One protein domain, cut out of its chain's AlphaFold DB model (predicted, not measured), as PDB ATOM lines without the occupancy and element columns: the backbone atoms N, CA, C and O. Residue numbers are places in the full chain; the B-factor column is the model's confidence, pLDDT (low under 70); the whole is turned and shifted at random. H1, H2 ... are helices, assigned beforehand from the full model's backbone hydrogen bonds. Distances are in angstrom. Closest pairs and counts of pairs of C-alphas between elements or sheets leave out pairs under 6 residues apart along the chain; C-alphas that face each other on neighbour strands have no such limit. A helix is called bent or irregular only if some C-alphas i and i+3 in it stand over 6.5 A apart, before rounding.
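This is residues 191 to 335 of the 523 residues of an uncharacterized protein of Chloroflexi bacterium RBG_19FT_COMBO_47_9 (UniProt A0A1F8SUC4). Two separate lobes make a long, loose shape: a long helical hairpin, H1 and H2, and a block of four shorter helices, H3 to H6, folded back and forth. Residues 250 to 253 join them, and residues 326 to 335, mostly H7, stick out beyond the block. The printed part has 145 residues with seven named helices, H1 to H7 in order, and no named strand: all helix. It is loose, with a radius of gyration of the C-alphas of 21.3 A, and spans 65 by 34 by 23 A.

H1, residues 191 to 217, and H2, residues 230 to 249, form a hairpin, opposite ways at a shallow tilt of 13 degrees; their closest C-alphas, of Ala 204 and Ala 237, are 4.1 A apart. H2 is apart from H3, residues 254 to 265. H3, H4, residues 270 to 283, and H5, residues 286 to 302, are an up-and-down bundle, each helix running against the one before. The closest C-alphas are Ala 262 and Ala 273 for H3 and H4, 3.9 A, and Met 281 and Gln 289 for H4 and H5, 5.7 A. H5 touches H6, residues 306 to 318, at Ala 297 and Ala 309, their closest C-alphas, 4.2 A. H7, residues 324 to 334, touches no helix. Every O i to N i+4 pair is within hydrogen-bond range in H2, H3, H4, H6 and H7, against 22 of 23 in H1 and 11 of 13 in H5.

H1 begins at C-alpha 191 (40.865, 18.153, 61.672) and measures 36.5 A; H2 measures 28.9 A, H3 17.1 A, H4 20.2 A, H5 25.1 A, H6 17.9 A and H7 15.0 A, ending at C-alpha 334 (59.764, 6.460, 85.844). H5 is only just irregular, C-alphas 287 and 290 being 6.7 A apart.

The C-alphas farthest apart, of Pro 219 and Gly 304, are 64.8 A apart. The printed part has no cut. The link H1 to H2 is long; the others are tight. No printed residue is under pLDDT 70.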
ATOM      1  N   GLY A 191      39.935  19.283  61.669       93.19
ATOM      2  CA  GLY A 191      40.865  18.153  61.672       93.19
ATOM      3  C   GLY A 191      41.234  17.669  63.075       93.19
ATOM      4  O   GLY A 191      41.103  16.486  63.345       93.19
ATOM      5  N   GLN A 192      41.597  18.564  64.001       92.06
ATOM      6  CA  GLN A 192      41.970  18.167  65.367       92.06
ATOM      7  C   GLN A 192      40.794  17.527  66.116       92.06
ATOM      8  O   GLN A 192      40.960  16.523  66.805       92.06
ATOM      9  N   ARG A 193      39.586  18.072  65.935       93.81
ATOM     10  CA  ARG A 193      38.359  17.506  66.513       93.81
ATOM     11  C   ARG A 193      38.039  16.132  65.930       93.81
ATOM     12  O   ARG A 193      37.670  15.231  66.678       93.81
ATOM     13  N   LEU A 194      38.225  15.964  64.620       96.19
ATOM     14  CA  LEU A 194      38.053  14.685  63.940       96.19
ATOM     15  C   LEU A 194      39.092  13.660  64.410       96.19
ATOM     16  O   LEU A 194      38.731  12.518  64.661       96.19
ATOM     17  N   THR A 195      40.350  14.058  64.612       95.31
ATOM     18  CA  THR A 195      41.392  13.174  65.155       95.31
ATOM     19  C   THR A 195      41.044  12.690  66.564       95.31
ATOM     20  O   THR A 195      41.152  11.496  66.828       95.31
ATOM     21  N   CYS A 196      40.569  13.570  67.455       93.12
ATOM     22  CA  CYS A 196      40.093  13.169  68.785       93.12
ATOM     23  C   CYS A 196      38.894  12.211  68.709       93.12
ATOM     24  O   CYS A 196      38.833  11.247  69.471       93.12
ATOM     25  N   LEU A 197      37.961  12.452  67.782       95.94
ATOM     26  CA  LEU A 197      36.803  11.586  67.567       95.94
ATOM     27  C   LEU A 197      37.224  10.194  67.082       95.94
ATOM     28  O   LEU A 197      36.862   9.196  67.698       95.94
ATOM     29  N   VAL A 198      38.016  10.131  66.009       97.12
ATOM     30  CA  VAL A 198      38.512   8.878  65.425       97.12
ATOM     31  C   VAL A 198      39.363   8.118  66.440       97.12
ATOM     32  O   VAL A 198      39.180   6.916  66.600       97.12
ATOM     33  N   GLY A 199      40.226   8.810  67.191       95.75
ATOM     34  CA  GLY A 199      41.002   8.207  68.275       95.75
ATOM     35  C   GLY A 199      40.121   7.612  69.377       95.75
ATOM     36  O   GLY A 199      40.381   6.499  69.827       95.75
ATOM     37  N   GLY A 200      39.044   8.302  69.767       94.38
ATOM     38  CA  GLY A 200      38.058   7.776  70.717       94.38
ATOM     39  C   GLY A 200      37.320   6.539  70.195       94.38
ATOM     40  O   GLY A 200      37.140   5.577  70.937       94.38
ATOM     41  N   ILE A 201      36.948   6.523  68.910       96.62
ATOM     42  CA  ILE A 201      36.300   5.369  68.267       96.62
ATOM     43  C   ILE A 201      37.255   4.171  68.213       96.62
ATOM     44  O   ILE A 201      36.895   3.084  68.658       96.62
ATOM     45  N   LEU A 202      38.482   4.363  67.720       97.62
ATOM     46  CA  LEU A 202      39.481   3.295  67.632       97.62
ATOM     47  C   LEU A 202      39.840   2.742  69.015       97.62
ATOM     48  O   LEU A 202      39.902   1.527  69.187       97.62
ATOM     49  N   GLY A 203      40.014   3.610  70.015       95.06
ATOM     50  CA  GLY A 203      40.264   3.190  71.394       95.06
ATOM     51  C   GLY A 203      39.124   2.348  71.971       95.06
ATOM     52  O   GLY A 203      39.377   1.323  72.600       95.06
ATOM     53  N   ALA A 204      37.871   2.726  71.705       95.69
ATOM     54  CA  ALA A 204      36.706   1.950  72.124       95.69
ATOM     55  C   ALA A 204      36.620   0.586  71.419       95.69
ATOM     56  O   ALA A 204      36.332  -0.411  72.078       95.69
ATOM     57  N   ILE A 205      36.927   0.521  70.115       97.38
ATOM     58  CA  ILE A 205      36.979  -0.740  69.353       97.38
ATOM     59  C   ILE A 205      38.049  -1.673  69.930       97.38
ATOM     60  O   ILE A 205      37.771  -2.850  70.137       97.38
ATOM     61  N   ILE A 206      39.244  -1.158  70.234       97.19
ATOM     62  CA  ILE A 206      40.333  -1.957  70.816       97.19
ATOM     63  C   ILE A 206      39.927  -2.513  72.187       97.19
ATOM     64  O   ILE A 206      40.086  -3.706  72.433       97.19
ATOM     65  N   LEU A 207      39.365  -1.683  73.071       95.62
ATOM     66  CA  LEU A 207      38.908  -2.134  74.394       95.62
ATOM     67  C   LEU A 207      37.759  -3.147  74.296       95.62
ATOM     68  O   LEU A 207      37.762  -4.143  75.017       95.62
ATOM     69  N   GLY A 208      36.817  -2.930  73.375       96.31
ATOM     70  CA  GLY A 208      35.738  -3.876  73.091       96.31
ATOM     71  C   GLY A 208      36.254  -5.208  72.540       96.31
ATOM     72  O   GLY A 208      35.788  -6.266  72.960       96.31
ATOM     73  N   PHE A 209      37.262  -5.177  71.664       97.06
ATOM     74  CA  PHE A 209      37.918  -6.378  71.149       97.06
ATOM     75  C   PHE A 209      38.644  -7.148  72.257       97.06
ATOM     76  O   PHE A 209      38.498  -8.362  72.340       97.06
ATOM     77  N   LEU A 210      39.374  -6.462  73.144       96.38
ATOM     78  CA  LEU A 210      40.028  -7.104  74.291       96.38
ATOM     79  C   LEU A 210      39.011  -7.734  75.250       96.38
ATOM     80  O   LEU A 210      39.218  -8.860  75.700       96.38
ATOM     81  N   PHE A 211      37.896  -7.047  75.520       96.62
ATOM     82  CA  PHE A 211      36.793  -7.600  76.306       96.62
ATOM     83  C   PHE A 211      36.251  -8.884  75.663       96.62
ATOM     84  O   PHE A 211      36.150  -9.915  76.325       96.62
ATOM     85  N   TYR A 212      35.963  -8.840  74.361       96.94
ATOM     86  CA  TYR A 212      35.479  -9.995  73.612       96.94
ATOM     87  C   TYR A 212      36.485 -11.155  73.638       96.94
ATOM     88  O   TYR A 212      36.129 -12.285  73.972       96.94
ATOM     89  N   HIS A 213      37.758 -10.882  73.360       96.50
ATOM     90  CA  HIS A 213      38.800 -11.900  73.295       96.50
ATOM     91  C   HIS A 213      39.028 -12.598  74.646       96.50
ATOM     92  O   HIS A 213      39.077 -13.826  74.697       96.50
ATOM     93  N   PHE A 214      39.144 -11.841  75.743       96.69
ATOM     94  CA  PHE A 214      39.467 -12.402  77.061       96.69
ATOM     95  C   PHE A 214      38.274 -13.008  77.805       96.69
ATOM     96  O   PHE A 214      38.473 -13.905  78.622       96.69
ATOM     97  N   TYR A 215      37.051 -12.531  77.558       95.81
ATOM     98  CA  TYR A 215      35.879 -12.956  78.335       95.81
ATOM     99  C   TYR A 215      34.858 -13.766  77.547       95.81
ATOM    100  O   TYR A 215      34.130 -14.545  78.155       95.81
ATOM    101  N   VAL A 216      34.804 -13.614  76.221       95.25
ATOM    102  CA  VAL A 216      33.867 -14.365  75.373       95.25
ATOM    103  C   VAL A 216      34.581 -15.506  74.660       95.25
ATOM    104  O   VAL A 216      34.129 -16.643  74.729       95.25
ATOM    105  N   GLN A 217      35.700 -15.219  73.990       97.12
ATOM    106  CA  GLN A 217      36.394 -16.220  73.177       97.12
ATOM    107  C   GLN A 217      37.283 -17.149  74.013       97.12
ATOM    108  O   GLN A 217      37.277 -18.356  73.794       97.12
ATOM    109  N   ASN A 218      38.034 -16.599  74.973       96.19
ATOM    110  CA  ASN A 218      39.006 -17.341  75.779       96.19
ATOM    111  C   ASN A 218      38.816 -17.066  77.282       96.19
ATOM    112  O   ASN A 218      39.687 -16.435  77.897       96.19
ATOM    113  N   PRO A 219      37.694 -17.492  77.893       94.50
ATOM    114  CA  PRO A 219      37.432 -17.228  79.305       94.50
ATOM    115  C   PRO A 219      38.581 -17.750  80.184       94.50
ATOM    116  O   PRO A 219      38.985 -18.904  80.080       94.50
ATOM    117  N   GLY A 220      39.123 -16.878  81.039       91.88
ATOM    118  CA  GLY A 220      40.247 -17.189  81.935       91.88
ATOM    119  C   GLY A 220      41.637 -16.818  81.403       91.88
ATOM    120  O   GLY A 220      42.614 -16.965  82.129       91.88
ATOM    121  N   SER A 221      41.745 -16.292  80.178       95.06
ATOM    122  CA  SER A 221      43.028 -15.858  79.590       95.06
ATOM    123  C   SER A 221      43.434 -14.412  79.918       95.06
ATOM    124  O   SER A 221      44.500 -13.960  79.493       95.06
ATOM    125  N   ALA A 222      42.594 -13.665  80.642       93.38
ATOM    126  CA  ALA A 222      42.871 -12.274  80.990       93.38
ATOM    127  C   ALA A 222      44.099 -12.169  81.917       93.38
ATOM    128  O   ALA A 222      44.186 -12.922  82.891       93.38
ATOM    129  N   PRO A 223      45.025 -11.224  81.678       92.75
ATOM    130  CA  PRO A 223      46.114 -10.975  82.612       92.75
ATOM    131  C   PRO A 223      45.557 -10.423  83.929       92.75
ATOM    132  O   PRO A 223      44.600  -9.644  83.926       92.75
ATOM    133  N   ASP A 224      46.185 -10.790  85.049       91.25
ATOM    134  CA  ASP A 224      45.788 -10.357  86.397       91.25
ATOM    135  C   ASP A 224      46.212  -8.899  86.665       91.25
ATOM    136  O   ASP A 224      47.106  -8.583  87.449       91.25
ATOM    137  N   ILE A 225      45.616  -7.984  85.900       89.12
ATOM    138  CA  ILE A 225      45.811  -6.541  85.975       89.12
ATOM    139  C   ILE A 225      44.429  -5.924  86.151       89.12
ATOM    140  O   ILE A 225      43.517  -6.201  85.374       89.12
ATOM    141  N   VAL A 226      44.278  -5.018  87.122       84.00
ATOM    142  CA  VAL A 226      43.002  -4.348  87.453       84.00
ATOM    143  C   VAL A 226      42.304  -3.742  86.222       84.00
ATOM    144  O   VAL A 226      41.077  -3.755  86.137       84.00
ATOM    145  N   LEU A 227      43.073  -3.254  85.240       86.81
ATOM    146  CA  LEU A 227      42.552  -2.671  83.998       86.81
ATOM    147  C   LEU A 227      41.869  -3.680  83.058       86.81
ATOM    148  O   LEU A 227      41.103  -3.261  82.197       86.81
ATOM    149  N   CYS A 228      42.157  -4.976  83.197       90.94
ATOM    150  CA  CYS A 228      41.635  -6.013  82.310       90.94
ATOM    151  C   CYS A 228      40.330  -6.642  82.803       90.94
ATOM    152  O   CYS A 228      39.771  -7.423  82.053       90.94
ATOM    153  N   ASN A 229      39.804  -6.285  83.985       91.81
ATOM    154  CA  ASN A 229      38.500  -6.757  84.482       91.81
ATOM    155  C   ASN A 229      37.371  -6.485  83.454       91.81
ATOM    156  O   ASN A 229      37.372  -5.412  82.836       91.81
ATOM    157  N   PRO A 230      36.372  -7.383  83.295       92.31
ATOM    158  CA  PRO A 230      35.317  -7.213  82.292       92.31
ATOM    159  C   PRO A 230      34.563  -5.883  82.445       92.31
ATOM    160  O   PRO A 230      34.295  -5.198  81.457       92.31
ATOM    161  N   GLY A 231      34.282  -5.468  83.685       89.38
ATOM    162  CA  GLY A 231      33.641  -4.186  83.969       89.38
ATOM    163  C   GLY A 231      34.520  -2.992  83.593       89.38
ATOM    164  O   GLY A 231      34.016  -2.012  83.046       89.38
ATOM    165  N   ALA A 232      35.835  -3.080  83.822       88.88
ATOM    166  CA  ALA A 232      36.781  -2.016  83.490       88.88
ATOM    167  C   ALA A 232      36.945  -1.841  81.972       88.88
ATOM    168  O   ALA A 232      36.921  -0.709  81.492       88.88
ATOM    169  N   LEU A 233      37.051  -2.936  81.211       92.06
ATOM    170  CA  LEU A 233      37.154  -2.883  79.749       92.06
ATOM    171  C   LEU A 233      35.854  -2.385  79.101       92.06
ATOM    172  O   LEU A 233      35.904  -1.504  78.242       92.06
ATOM    173  N   GLY A 234      34.695  -2.887  79.547       92.94
ATOM    174  CA  GLY A 234      33.390  -2.462  79.032       92.94
ATOM    175  C   GLY A 234      33.083  -0.992  79.335       92.94
ATOM    176  O   GLY A 234      32.772  -0.215  78.428       92.94
ATOM    177  N   LEU A 235      33.238  -0.572  80.598       90.56
ATOM    178  CA  LEU A 235      33.051   0.828  80.991       90.56
ATOM    179  C   LEU A 235      34.106   1.732  80.343       90.56
ATOM    180  O   LEU A 235      33.782   2.827  79.889       90.56
ATOM    181  N   GLY A 236      35.353   1.268  80.255       89.19
ATOM    182  CA  GLY A 236      36.448   1.973  79.598       89.19
ATOM    183  C   GLY A 236      36.155   2.253  78.126       89.19
ATOM    184  O   GLY A 236      36.313   3.393  77.689       89.19
ATOM    185  N   ALA A 237      35.657   1.263  77.378       94.19
ATOM    186  CA  ALA A 237      35.275   1.433  75.975       94.19
ATOM    187  C   ALA A 237      34.207   2.527  75.807       94.19
ATOM    188  O   ALA A 237      34.369   3.428  74.980       94.19
ATOM    189  N   LEU A 238      33.161   2.511  76.645       92.38
ATOM    190  CA  LEU A 238      32.117   3.542  76.635       92.38
ATOM    191  C   LEU A 238      32.674   4.924  76.997       92.38
ATOM    192  O   LEU A 238      32.418   5.898  76.290       92.38
ATOM    193  N   VAL A 239      33.460   5.025  78.072       91.75
ATOM    194  CA  VAL A 239      34.044   6.297  78.524       91.75
ATOM    195  C   VAL A 239      34.952   6.895  77.453       91.75
ATOM    196  O   VAL A 239      34.847   8.091  77.179       91.75
ATOM    197  N   VAL A 240      35.812   6.096  76.817       93.50
ATOM    198  CA  VAL A 240      36.712   6.558  75.749       93.50
ATOM    199  C   VAL A 240      35.918   7.027  74.527       93.50
ATOM    200  O   VAL A 240      36.185   8.121  74.020       93.50
ATOM    201  N   PHE A 241      34.890   6.276  74.115       95.12
ATOM    202  CA  PHE A 241      34.002   6.657  73.014       95.12
ATOM    203  C   PHE A 241      33.304   8.001  73.275       95.12
ATOM    204  O   PHE A 241      33.449   8.950  72.497       95.12
ATOM    205  N   PHE A 242      32.601   8.123  74.409       91.38
ATOM    206  CA  PHE A 242      31.895   9.356  74.766       91.38
ATOM    207  C   PHE A 242      32.856  10.521  74.983       91.38
ATOM    208  O   PHE A 242      32.536  11.649  74.617       91.38
ATOM    209  N   THR A 243      34.050  10.277  75.521       88.50
ATOM    210  CA  THR A 243      35.066  11.323  75.684       88.50
ATOM    211  C   THR A 243      35.536  11.854  74.332       88.50
ATOM    212  O   THR A 243      35.609  13.073  74.170       88.50
ATOM    213  N   GLY A 244      35.793  10.986  73.347       91.56
ATOM    214  CA  GLY A 244      36.126  11.401  71.980       91.56
ATOM    215  C   GLY A 244      35.014  12.238  71.342       91.56
ATOM    216  O   GLY A 244      35.276  13.307  70.789       91.56
ATOM    217  N   PHE A 245      33.759  11.814  71.513       92.06
ATOM    218  CA  PHE A 245      32.589  12.532  71.002       92.06
ATOM    219  C   PHE A 245      32.384  13.897  71.676       92.06
ATOM    220  O   PHE A 245      32.239  14.921  71.006       92.06
ATOM    221  N   ILE A 246      32.445  13.943  73.010       91.94
ATOM    222  CA  ILE A 246      32.334  15.180  73.791       91.94
ATOM    223  C   ILE A 246      33.456  16.147  73.404       91.94
ATOM    224  O   ILE A 246      33.195  17.335  73.221       91.94
ATOM    225  N   GLN A 247      34.695  15.672  73.257       91.00
ATOM    226  CA  GLN A 247      35.809  16.521  72.829       91.00
ATOM    227  C   GLN A 247      35.602  17.078  71.415       91.00
ATOM    228  O   GLN A 247      35.857  18.261  71.199       91.00
ATOM    229  N   ALA A 248      35.070  16.284  70.484       93.44
ATOM    230  CA  ALA A 248      34.784  16.741  69.125       93.44
ATOM    231  C   ALA A 248      33.700  17.837  69.070       93.44
ATOM    232  O   ALA A 248      33.784  18.757  68.250       93.44
ATOM    233  N   LEU A 249      32.704  17.772  69.960       93.38
ATOM    234  CA  LEU A 249      31.600  18.739  70.021       93.38
ATOM    235  C   LEU A 249      31.865  19.946  70.927       93.38
ATOM    236  O   LEU A 249      31.142  20.946  70.857       93.38
ATOM    237  N   ARG A 250      32.887  19.890  71.788       92.81
ATOM    238  CA  ARG A 250      33.187  20.979  72.722       92.81
ATOM    239  C   ARG A 250      33.489  22.277  71.973       92.81
ATOM    240  O   ARG A 250      34.233  22.336  70.995       92.81
ATOM    241  N   LYS A 251      32.907  23.372  72.470       95.25
ATOM    242  CA  LYS A 251      33.248  24.717  72.004       95.25
ATOM    243  C   LYS A 251      34.668  25.033  72.464       95.25
ATOM    244  O   LYS A 251      34.939  25.005  73.660       95.25
ATOM    245  N   THR A 252      35.540  25.391  71.523       95.06
ATOM    246  CA  THR A 252      36.894  25.858  71.846       95.06
ATOM    247  C   THR A 252      36.800  27.065  72.793       95.06
ATOM    248  O   THR A 252      36.127  28.051  72.443       95.06
ATOM    249  N   PRO A 253      37.431  27.011  73.978       96.00
ATOM    250  CA  PRO A 253      37.416  28.106  74.940       96.00
ATOM    251  C   PRO A 253      38.062  29.364  74.351       96.00
ATOM    252  O   PRO A 253      38.914  29.295  73.466       96.00
ATOM    253  N   ALA A 254      37.638  30.539  74.824       96.69
ATOM    254  CA  ALA A 254      38.045  31.817  74.239       96.69
ATOM    255  C   ALA A 254      39.569  32.033  74.266       96.69
ATOM    256  O   ALA A 254      40.134  32.416  73.245       96.69
ATOM    257  N   PHE A 255      40.243  31.713  75.378       97.62
ATOM    258  CA  PHE A 255      41.695  31.889  75.500       97.62
ATOM    259  C   PHE A 255      42.492  31.050  74.483       97.62
ATOM    260  O   PHE A 255      43.486  31.534  73.949       97.62
ATOM    261  N   LEU A 256      42.030  29.837  74.133       96.69
ATOM    262  CA  LEU A 256      42.681  29.007  73.108       96.69
ATOM    263  C   LEU A 256      42.557  29.612  71.707       96.69
ATOM    264  O   LEU A 256      43.451  29.429  70.880       96.69
ATOM    265  N   LYS A 257      41.486  30.367  71.426       97.00
ATOM    266  CA  LYS A 257      41.345  31.087  70.149       97.00
ATOM    267  C   LYS A 257      42.395  32.185  70.025       97.00
ATOM    268  O   LYS A 257      43.056  32.267  68.991       97.00
ATOM    269  N   TYR A 258      42.587  32.971  71.086       97.81
ATOM    270  CA  TYR A 258      43.640  33.987  71.155       97.81
ATOM    271  C   TYR A 258      45.030  33.358  71.066       97.81
ATOM    272  O   TYR A 258      45.825  33.765  70.231       97.81
ATOM    273  N   GLN A 259      45.295  32.282  71.810       97.75
ATOM    274  CA  GLN A 259      46.561  31.552  71.720       97.75
ATOM    275  C   GLN A 259      46.836  31.021  70.300       97.75
ATOM    276  O   GLN A 259      47.955  31.103  69.796       97.75
ATOM    277  N   THR A 260      45.816  30.481  69.627       96.25
ATOM    278  CA  THR A 260      45.938  29.994  68.244       96.25
ATOM    279  C   THR A 260      46.198  31.144  67.272       96.25
ATOM    280  O   THR A 260      46.997  30.993  66.347       96.25
ATOM    281  N   ARG A 261      45.553  32.302  67.475       96.50
ATOM    282  CA  ARG A 261      45.810  33.515  66.690       96.50
ATOM    283  C   ARG A 261      47.228  34.040  66.921       96.50
ATOM    284  O   ARG A 261      47.905  34.315  65.931       96.50
ATOM    285  N   ALA A 262      47.704  34.048  68.166       97.56
ATOM    286  CA  ALA A 262      49.062  34.444  68.525       97.56
ATOM    287  C   ALA A 262      50.111  33.611  67.780       97.56
ATOM    288  O   ALA A 262      50.975  34.163  67.109       97.56
ATOM    289  N   LYS A 263      49.973  32.278  67.793       96.94
ATOM    290  CA  LYS A 263      50.882  31.363  67.077       96.94
ATOM    291  C   LYS A 263      50.961  31.641  65.573       96.94
ATOM    292  O   LYS A 263      52.018  31.483  64.977       96.94
ATOM    293  N   ARG A 264      49.859  32.063  64.942       95.75
ATOM    294  CA  ARG A 264      49.855  32.432  63.512       95.75
ATOM    295  C   ARG A 264      50.565  33.755  63.241       95.75
ATOM    296  O   ARG A 264      51.096  33.929  62.151       95.75
ATOM    297  N   HIS A 265      50.534  34.677  64.199       96.44
ATOM    298  CA  HIS A 265      51.143  35.999  64.068       96.44
ATOM    299  C   HIS A 265      52.578  36.050  64.588       96.44
ATOM    300  O   HIS A 265      53.245  37.048  64.363       96.44
ATOM    301  N   GLU A 266      53.081  34.986  65.214       97.00
ATOM    302  CA  GLU A 266      54.416  34.957  65.818       97.00
ATOM    303  C   GLU A 266      55.530  35.367  64.838       97.00
ATOM    304  O   GLU A 266      56.421  36.124  65.209       97.00
ATOM    305  N   SER A 267      55.453  34.921  63.578       95.62
ATOM    306  CA  SER A 267      56.403  35.286  62.520       95.62
ATOM    307  C   SER A 267      55.978  36.483  61.661       95.62
ATOM    308  O   SER A 267      56.820  37.052  60.974       95.62
ATOM    309  N   LEU A 268      54.691  36.853  61.667       95.19
ATOM    310  CA  LEU A 268      54.143  37.922  60.816       95.19
ATOM    311  C   LEU A 268      54.161  39.282  61.522       95.19
ATOM    312  O   LEU A 268      54.610  40.273  60.962       95.19
ATOM    313  N   ASN A 269      53.650  39.319  62.751       95.69
ATOM    314  CA  ASN A 269      53.608  40.493  63.607       95.69
ATOM    315  C   ASN A 269      53.724  40.027  65.074       95.69
ATOM    316  O   ASN A 269      52.708  39.713  65.708       95.69
ATOM    317  N   PRO A 270      54.947  39.967  65.635       96.38
ATOM    318  CA  PRO A 270      55.155  39.472  66.993       96.38
ATOM    319  C   PRO A 270      54.456  40.340  68.051       96.38
ATOM    320  O   PRO A 270      54.073  39.829  69.099       96.38
ATOM    321  N   TRP A 271      54.214  41.626  67.774       95.94
ATOM    322  CA  TRP A 271      53.477  42.516  68.678       95.94
ATOM    323  C   TRP A 271      51.998  42.144  68.773       95.94
ATOM    324  O   TRP A 271      51.441  42.108  69.869       95.94
ATOM    325  N   GLN A 272      51.375  41.774  67.649       96.88
ATOM    326  CA  GLN A 272      50.026  41.206  67.663       96.88
ATOM    327  C   GLN A 272      49.989  39.884  68.435       96.88
ATOM    328  O   GLN A 272      49.060  39.648  69.206       96.88
ATOM    329  N   ALA A 273      50.999  39.026  68.259       97.38
ATOM    330  CA  ALA A 273      51.077  37.766  68.989       97.38
ATOM    331  C   ALA A 273      51.228  37.972  70.508       97.38
ATOM    332  O   ALA A 273      50.585  37.262  71.281       97.38
ATOM    333  N   LEU A 274      52.004  38.970  70.945       97.25
ATOM    334  CA  LEU A 274      52.098  39.360  72.355       97.25
ATOM    335  C   LEU A 274      50.759  39.865  72.904       97.25
ATOM    336  O   LEU A 274      50.335  39.402  73.963       97.25
ATOM    337  N   SER A 275      50.078  40.751  72.170       96.62
ATOM    338  CA  SER A 275      48.756  41.265  72.551       96.62
ATOM    339  C   SER A 275      47.723  40.137  72.683       96.62
ATOM    340  O   SER A 275      46.978  40.075  73.661       96.62
ATOM    341  N   ASP A 276      47.734  39.175  71.758       97.81
ATOM    342  CA  ASP A 276      46.867  37.997  71.822       97.81
ATOM    343  C   ASP A 276      47.183  37.096  73.023       97.81
ATOM    344  O   ASP A 276      46.266  36.577  73.662       97.81
ATOM    345  N   LEU A 277      48.464  36.893  73.352       98.12
ATOM    346  CA  LEU A 277      48.863  36.117  74.530       98.12
ATOM    347  C   LEU A 277      48.453  36.806  75.832       98.12
ATOM    348  O   LEU A 277      48.015  36.128  76.760       98.12
ATOM    349  N   GLU A 278      48.548  38.132  75.901       97.12
ATOM    350  CA  GLU A 278      48.067  38.912  77.040       97.12
ATOM    351  C   GLU A 278      46.553  38.752  77.216       97.12
ATOM    352  O   GLU A 278      46.102  38.331  78.284       97.12
ATOM    353  N   GLN A 279      45.776  38.928  76.144       97.00
ATOM    354  CA  GLN A 279      44.328  38.720  76.183       97.00
ATOM    355  C   GLN A 279      43.954  37.275  76.548       97.00
ATOM    356  O   GLN A 279      42.979  37.037  77.271       97.00
ATOM    357  N   ALA A 280      44.729  36.293  76.074       97.31
ATOM    358  CA  ALA A 280      44.555  34.898  76.453       97.31
ATOM    359  C   ALA A 280      44.785  34.697  77.957       97.31
ATOM    360  O   ALA A 280      43.988  34.015  78.595       97.31
ATOM    361  N   MET A 281      45.831  35.295  78.535       97.38
ATOM    362  CA  MET A 281      46.147  35.179  79.963       97.38
ATOM    363  C   MET A 281      45.084  35.806  80.868       97.38
ATOM    364  O   MET A 281      44.818  35.262  81.942       97.38
ATOM    365  N   GLU A 282      44.461  36.907  80.439       95.88
ATOM    366  CA  GLU A 282      43.373  37.561  81.177       95.88
ATOM    367  C   GLU A 282      42.131  36.673  81.319       95.88
ATOM    368  O   GLU A 282      41.474  36.679  82.361       95.88
ATOM    369  N   ILE A 283      41.806  35.902  80.275       96.88
ATOM    370  CA  ILE A 283      40.588  35.075  80.214       96.88
ATOM    371  C   ILE A 283      40.870  33.625  80.650       96.88
ATOM    372  O   ILE A 283      39.953  32.894  81.035       96.88
ATOM    373  N   ALA A 284      42.123  33.174  80.571       96.75
ATOM    374  CA  ALA A 284      42.502  31.803  80.877       96.75
ATOM    375  C   ALA A 284      42.337  31.465  82.370       96.75
ATOM    376  O   ALA A 284      42.650  32.278  83.245       96.75
ATOM    377  N   PRO A 285      41.916  30.229  82.694       94.94
ATOM    378  CA  PRO A 285      41.954  29.745  84.067       94.94
ATOM    379  C   PRO A 285      43.406  29.637  84.557       94.94
ATOM    380  O   PRO A 285      44.314  29.352  83.776       94.94
ATOM    381  N   ALA A 286      43.625  29.779  85.869       90.50
ATOM    382  CA  ALA A 286      44.962  29.801  86.480       90.50
ATOM    383  C   ALA A 286      45.860  28.608  86.090       90.50
ATOM    384  O   ALA A 286      47.068  28.771  85.944       90.50
ATOM    385  N   LYS A 287      45.271  27.425  85.862       91.25
ATOM    386  CA  LYS A 287      45.998  26.216  85.436       91.25
ATOM    387  C   LYS A 287      46.674  26.369  84.068       91.25
ATOM    388  O   LYS A 287      47.771  25.867  83.873       91.25
ATOM    389  N   GLU A 288      46.050  27.096  83.146       94.62
ATOM    390  CA  GLU A 288      46.528  27.265  81.765       94.62
ATOM    391  C   GLU A 288      47.476  28.467  81.616       94.62
ATOM    392  O   GLU A 288      48.220  28.575  80.638       94.62
ATOM    393  N   GLN A 289      47.496  29.372  82.603       95.00
ATOM    394  CA  GLN A 289      48.330  30.576  82.567       95.00
ATOM    395  C   GLN A 289      49.825  30.253  82.476       95.00
ATOM    396  O   GLN A 289      50.555  30.981  81.810       95.00
ATOM    397  N   GLY A 290      50.285  29.146  83.070       93.50
ATOM    398  CA  GLY A 290      51.685  28.723  82.973       93.50
ATOM    399  C   GLY A 290      52.125  28.426  81.532       93.50
ATOM    400  O   GLY A 290      53.199  28.842  81.102       93.50
ATOM    401  N   GLY A 291      51.277  27.766  80.738       94.12
ATOM    402  CA  GLY A 291      51.575  27.500  79.329       94.12
ATOM    403  C   GLY A 291      51.644  28.779  78.488       94.12
ATOM    404  O   GLY A 291      52.525  28.916  77.636       94.12
ATOM    405  N   LEU A 292      50.746  29.733  78.755       96.81
ATOM    406  CA  LEU A 292      50.694  31.026  78.064       96.81
ATOM    407  C   LEU A 292      51.880  31.928  78.430       96.81
ATOM    408  O   LEU A 292      52.517  32.477  77.533       96.81
ATOM    409  N   LEU A 293      52.236  32.007  79.716       96.62
ATOM    410  CA  LEU A 293      53.423  32.719  80.198       96.62
ATOM    411  C   LEU A 293      54.699  32.210  79.523       96.62
ATOM    412  O   LEU A 293      55.532  33.006  79.108       96.62
ATOM    413  N   LYS A 294      54.839  30.887  79.354       95.94
ATOM    414  CA  LYS A 294      56.007  30.290  78.686       95.94
ATOM    415  C   LYS A 294      56.091  30.711  77.219       95.94
ATOM    416  O   LYS A 294      57.173  31.018  76.732       95.94
ATOM    417  N   GLN A 295      54.958  30.744  76.516       97.38
ATOM    418  CA  GLN A 295      54.907  31.213  75.127       97.38
ATOM    419  C   GLN A 295      55.245  32.701  75.023       97.38
ATOM    420  O   GLN A 295      56.001  33.085  74.134       97.38
ATOM    421  N   ARG A 296      54.744  33.523  75.952       98.00
ATOM    422  CA  ARG A 296      55.019  34.962  75.985       98.00
ATOM    423  C   ARG A 296      56.486  35.259  76.294       98.00
ATOM    424  O   ARG A 296      57.090  36.047  75.575       98.00
ATOM    425  N   ALA A 297      57.080  34.554  77.258       97.69
ATOM    426  CA  ALA A 297      58.504  34.652  77.575       97.69
ATOM    427  C   ALA A 297      59.383  34.344  76.353       97.69
ATOM    428  O   ALA A 297      60.233  35.148  75.982       97.69
ATOM    429  N   ASN A 298      59.121  33.223  75.674       97.44
ATOM    430  CA  ASN A 298      59.860  32.840  74.468       97.44
ATOM    431  C   ASN A 298      59.692  33.867  73.336       97.44
ATOM    432  O   ASN A 298      60.624  34.116  72.576       97.44
ATOM    433  N   LEU A 299      58.500  34.456  73.201       97.62
ATOM    434  CA  LEU A 299      58.253  35.489  72.200       97.62
ATOM    435  C   LEU A 299      59.007  36.784  72.527       97.62
ATOM    436  O   LEU A 299      59.598  37.373  71.624       97.62
ATOM    437  N   TYR A 300      59.056  37.187  73.800       97.62
ATOM    438  CA  TYR A 300      59.880  38.307  74.255       97.62
ATOM    439  C   TYR A 300      61.367  38.088  73.946       97.62
ATOM    440  O   TYR A 300      62.009  38.991  73.412       97.62
ATOM    441  N   GLU A 301      61.902  36.887  74.179       96.38
ATOM    442  CA  GLU A 301      63.286  36.555  73.807       96.38
ATOM    443  C   GLU A 301      63.526  36.708  72.302       96.38
ATOM    444  O   GLU A 301      64.512  37.323  71.897       96.38
ATOM    445  N   LYS A 302      62.601  36.214  71.466       96.12
ATOM    446  CA  LYS A 302      62.707  36.305  69.999       96.12
ATOM    447  C   LYS A 302      62.765  37.742  69.486       96.12
ATOM    448  O   LYS A 302      63.451  37.994  68.501       96.12
ATOM    449  N   ILE A 303      62.068  38.673  70.138       95.94
ATOM    450  CA  ILE A 303      62.090  40.096  69.764       95.94
ATOM    451  C   ILE A 303      63.179  40.909  70.483       95.94
ATOM    452  O   ILE A 303      63.214  42.130  70.342       95.94
ATOM    453  N   GLY A 304      64.057  40.262  71.259       95.12
ATOM    454  CA  GLY A 304      65.151  40.922  71.979       95.12
ATOM    455  C   GLY A 304      64.743  41.616  73.285       95.12
ATOM    456  O   GLY A 304      65.511  42.414  73.816       95.12
ATOM    457  N   ARG A 305      63.557  41.316  73.826       95.12
ATOM    458  CA  ARG A 305      63.044  41.836  75.106       95.12
ATOM    459  C   ARG A 305      63.398  40.924  76.270       95.12
ATOM    460  O   ARG A 305      62.558  40.232  76.843       95.12
ATOM    461  N   THR A 306      64.684  40.882  76.583       95.56
ATOM    462  CA  THR A 306      65.234  39.954  77.577       95.56
ATOM    463  C   THR A 306      64.729  40.229  78.995       95.56
ATOM    464  O   THR A 306      64.524  39.279  79.748       95.56
ATOM    465  N   GLU A 307      64.466  41.487  79.363       95.44
ATOM    466  CA  GLU A 307      63.960  41.840  80.697       95.44
ATOM    467  C   GLU A 307      62.518  41.368  80.923       95.44
ATOM    468  O   GLU A 307      62.210  40.761  81.954       95.44
ATOM    469  N   GLU A 308      61.621  41.592  79.959       96.56
ATOM    470  CA  GLU A 308      60.239  41.116  80.037       96.56
ATOM    471  C   GLU A 308      60.157  39.587  79.955       96.56
ATOM    472  O   GLU A 308      59.385  38.974  80.699       96.56
ATOM    473  N   ALA A 309      61.006  38.955  79.137       97.50
ATOM    474  CA  ALA A 309      61.153  37.503  79.124       97.50
ATOM    475  C   ALA A 309      61.600  36.960  80.487       97.50
ATOM    476  O   ALA A 309      61.006  36.014  81.009       97.50
ATOM    477  N   ALA A 310      62.622  37.575  81.091       97.31
ATOM    478  CA  ALA A 310      63.118  37.199  82.409       97.31
ATOM    479  C   ALA A 310      62.031  37.329  83.479       97.31
ATOM    480  O   ALA A 310      61.911  36.452  84.337       97.31
ATOM    481  N   ARG A 311      61.200  38.377  83.404       97.56
ATOM    482  CA  ARG A 311      60.047  38.555  84.295       97.56
ATOM    483  C   ARG A 311      59.071  37.382  84.180       97.56
ATOM    484  O   ARG A 311      58.702  36.813  85.207       97.56
ATOM    485  N   ASP A 312      58.694  36.981  82.969       97.81
ATOM    486  CA  ASP A 312      57.764  35.864  82.757       97.81
ATOM    487  C   ASP A 312      58.362  34.511  83.178       97.81
ATOM    488  O   ASP A 312      57.699  33.728  83.866       97.81
ATOM    489  N   HIS A 313      59.633  34.250  82.852       97.44
ATOM    490  CA  HIS A 313      60.344  33.050  83.314       97.44
ATOM    491  C   HIS A 313      60.437  32.986  84.831       97.44
ATOM    492  O   HIS A 313      60.321  31.907  85.414       97.44
ATOM    493  N   LEU A 314      60.615  34.129  85.490       97.50
ATOM    494  CA  LEU A 314      60.678  34.188  86.939       97.50
ATOM    495  C   LEU A 314      59.319  33.908  87.585       97.50
ATOM    496  O   LEU A 314      59.248  33.160  88.562       97.50
ATOM    497  N   VAL A 315      58.233  34.455  87.030       96.69
ATOM    498  CA  VAL A 315      56.861  34.148  87.471       96.69
ATOM    499  C   VAL A 315      56.573  32.653  87.313       96.69
ATOM    500  O   VAL A 315      56.040  32.026  88.228       96.69
ATOM    501  N   LEU A 316      56.983  32.051  86.193       95.81
ATOM    502  CA  LEU A 316      56.883  30.606  85.995       95.81
ATOM    503  C   LEU A 316      57.683  29.833  87.039       95.81
ATOM    504  O   LEU A 316      57.141  28.950  87.692       95.81
ATOM    505  N   ALA A 317      58.955  30.170  87.236       96.38
ATOM    506  CA  ALA A 317      59.830  29.422  88.129       96.38
ATOM    507  C   ALA A 317      59.417  29.534  89.608       96.38
ATOM    508  O   ALA A 317      59.683  28.625  90.394       96.38
ATOM    509  N   THR A 318      58.748  30.626  89.990       96.19
ATOM    510  CA  THR A 318      58.273  30.866  91.362       96.19
ATOM    511  C   THR A 318      56.846  30.375  91.614       96.19
ATOM    512  O   THR A 318      56.453  30.228  92.773       96.19
ATOM    513  N   SER A 319      56.075  30.060  90.568       94.75
ATOM    514  CA  SER A 319      54.711  29.552  90.717       94.75
ATOM    515  C   SER A 319      54.690  28.186  91.427       94.75
ATOM    516  O   SER A 319      55.507  27.307  91.118       94.75
ATOM    517  N   PRO A 320      53.762  27.961  92.382       91.25
ATOM    518  CA  PRO A 320      53.626  26.686  93.084       91.25
ATOM    519  C   PRO A 320      53.214  25.540  92.159       91.25
ATOM    520  O   PRO A 320      53.535  24.392  92.450       91.25
ATOM    521  N   ASP A 321      52.518  25.848  91.065       90.50
ATOM    522  CA  ASP A 321      51.962  24.864  90.134       90.50
ATOM    523  C   ASP A 321      52.821  24.650  88.884       90.50
ATOM    524  O   ASP A 321      52.509  23.798  88.050       90.50
ATOM    525  N   ALA A 322      53.925  25.386  88.746       88.00
ATOM    526  CA  ALA A 322      54.798  25.238  87.595       88.00
ATOM    527  C   ALA A 322      55.410  23.834  87.517       88.00
ATOM    528  O   ALA A 322      55.881  23.278  88.510       88.00
ATOM    529  N   PHE A 323      55.410  23.279  86.303       89.50
ATOM    530  CA  PHE A 323      55.927  21.946  85.969       89.50
ATOM    531  C   PHE A 323      55.198  20.776  86.641       89.50
ATOM    532  O   PHE A 323      55.666  19.649  86.520       89.50
ATOM    533  N   LYS A 324      54.053  20.985  87.309       90.56
ATOM    534  CA  LYS A 324      53.308  19.879  87.940       90.56
ATOM    535  C   LYS A 324      52.839  18.832  86.936       90.56
ATOM    536  O   LYS A 324      52.916  17.645  87.232       90.56
ATOM    537  N   ASP A 325      52.369  19.248  85.766       88.81
ATOM    538  CA  ASP A 325      51.861  18.303  84.766       88.81
ATOM    539  C   ASP A 325      52.997  17.517  84.093       88.81
ATOM    540  O   ASP A 325      52.899  16.298  83.963       88.81
ATOM    541  N   GLU A 326      54.122  18.179  83.788       89.94
ATOM    542  CA  GLU A 326      55.358  17.514  83.340       89.94
ATOM    543  C   GLU A 326      55.855  16.519  84.408       89.94
ATOM    544  O   GLU A 326      56.170  15.370  84.103       89.94
ATOM    545  N   ALA A 327      55.849  16.927  85.680       91.69
ATOM    546  CA  ALA A 327      56.277  16.096  86.796       91.69
ATOM    547  C   ALA A 327      55.390  14.863  87.005       91.69
ATOM    548  O   ALA A 327      55.911  13.784  87.271       91.69
ATOM    549  N   LYS A 328      54.065  15.001  86.869       92.56
ATOM    550  CA  LYS A 328      53.124  13.872  86.947       92.56
ATOM    551  C   LYS A 328      53.383  12.854  85.849       92.56
ATOM    552  O   LYS A 328      53.342  11.661  86.117       92.56
ATOM    553  N   TRP A 329      53.667  13.313  84.632       90.12
ATOM    554  CA  TRP A 329      53.962  12.421  83.518       90.12
ATOM    555  C   TRP A 329      55.299  11.689  83.708       90.12
ATOM    556  O   TRP A 329      55.351  10.467  83.593       90.12
ATOM    557  N   VAL A 330      56.359  12.405  84.105       90.56
ATOM    558  CA  VAL A 330      57.663  11.795  84.435       90.56
ATOM    559  C   VAL A 330      57.541  10.818  85.609       90.56
ATOM    560  O   VAL A 330      58.155   9.754  85.598       90.56
ATOM    561  N   SER A 331      56.724  11.154  86.609       91.56
ATOM    562  CA  SER A 331      56.424  10.284  87.747       91.56
ATOM    563  C   SER A 331      55.693   9.013  87.320       91.56
ATOM    564  O   SER A 331      56.089   7.924  87.728       91.56
ATOM    565  N   ALA A 332      54.690   9.132  86.446       90.81
ATOM    566  CA  ALA A 332      53.931   7.995  85.938       90.81
ATOM    567  C   ALA A 332      54.789   7.019  85.116       90.81
ATOM    568  O   ALA A 332      54.534   5.821  85.152       90.81
ATOM    569  N   LEU A 333      55.803   7.514  84.398       89.62
ATOM    570  CA  LEU A 333      56.680   6.669  83.582       89.62
ATOM    571  C   LEU A 333      57.855   6.066  84.353       89.62
ATOM    572  O   LEU A 333      58.184   4.903  84.148       89.62
ATOM    573  N   ASN A 334      58.490   6.846  85.230       92.25
ATOM    574  CA  ASN A 334      59.764   6.460  85.844       92.25
ATOM    575  C   ASN A 334      59.643   6.139  87.343       92.25
ATOM    576  O   ASN A 334      60.657   5.912  87.999       92.25
ATOM    577  N   GLY A 335      58.440   6.213  87.926       90.38
ATOM    578  CA  GLY A 335      58.220   6.066  89.372       90.38
ATOM    579  C   GLY A 335      58.846   7.183  90.220       90.38
ATOM    580  O   GLY A 335      58.881   7.093  91.446       90.38
TER     581      GLY A 335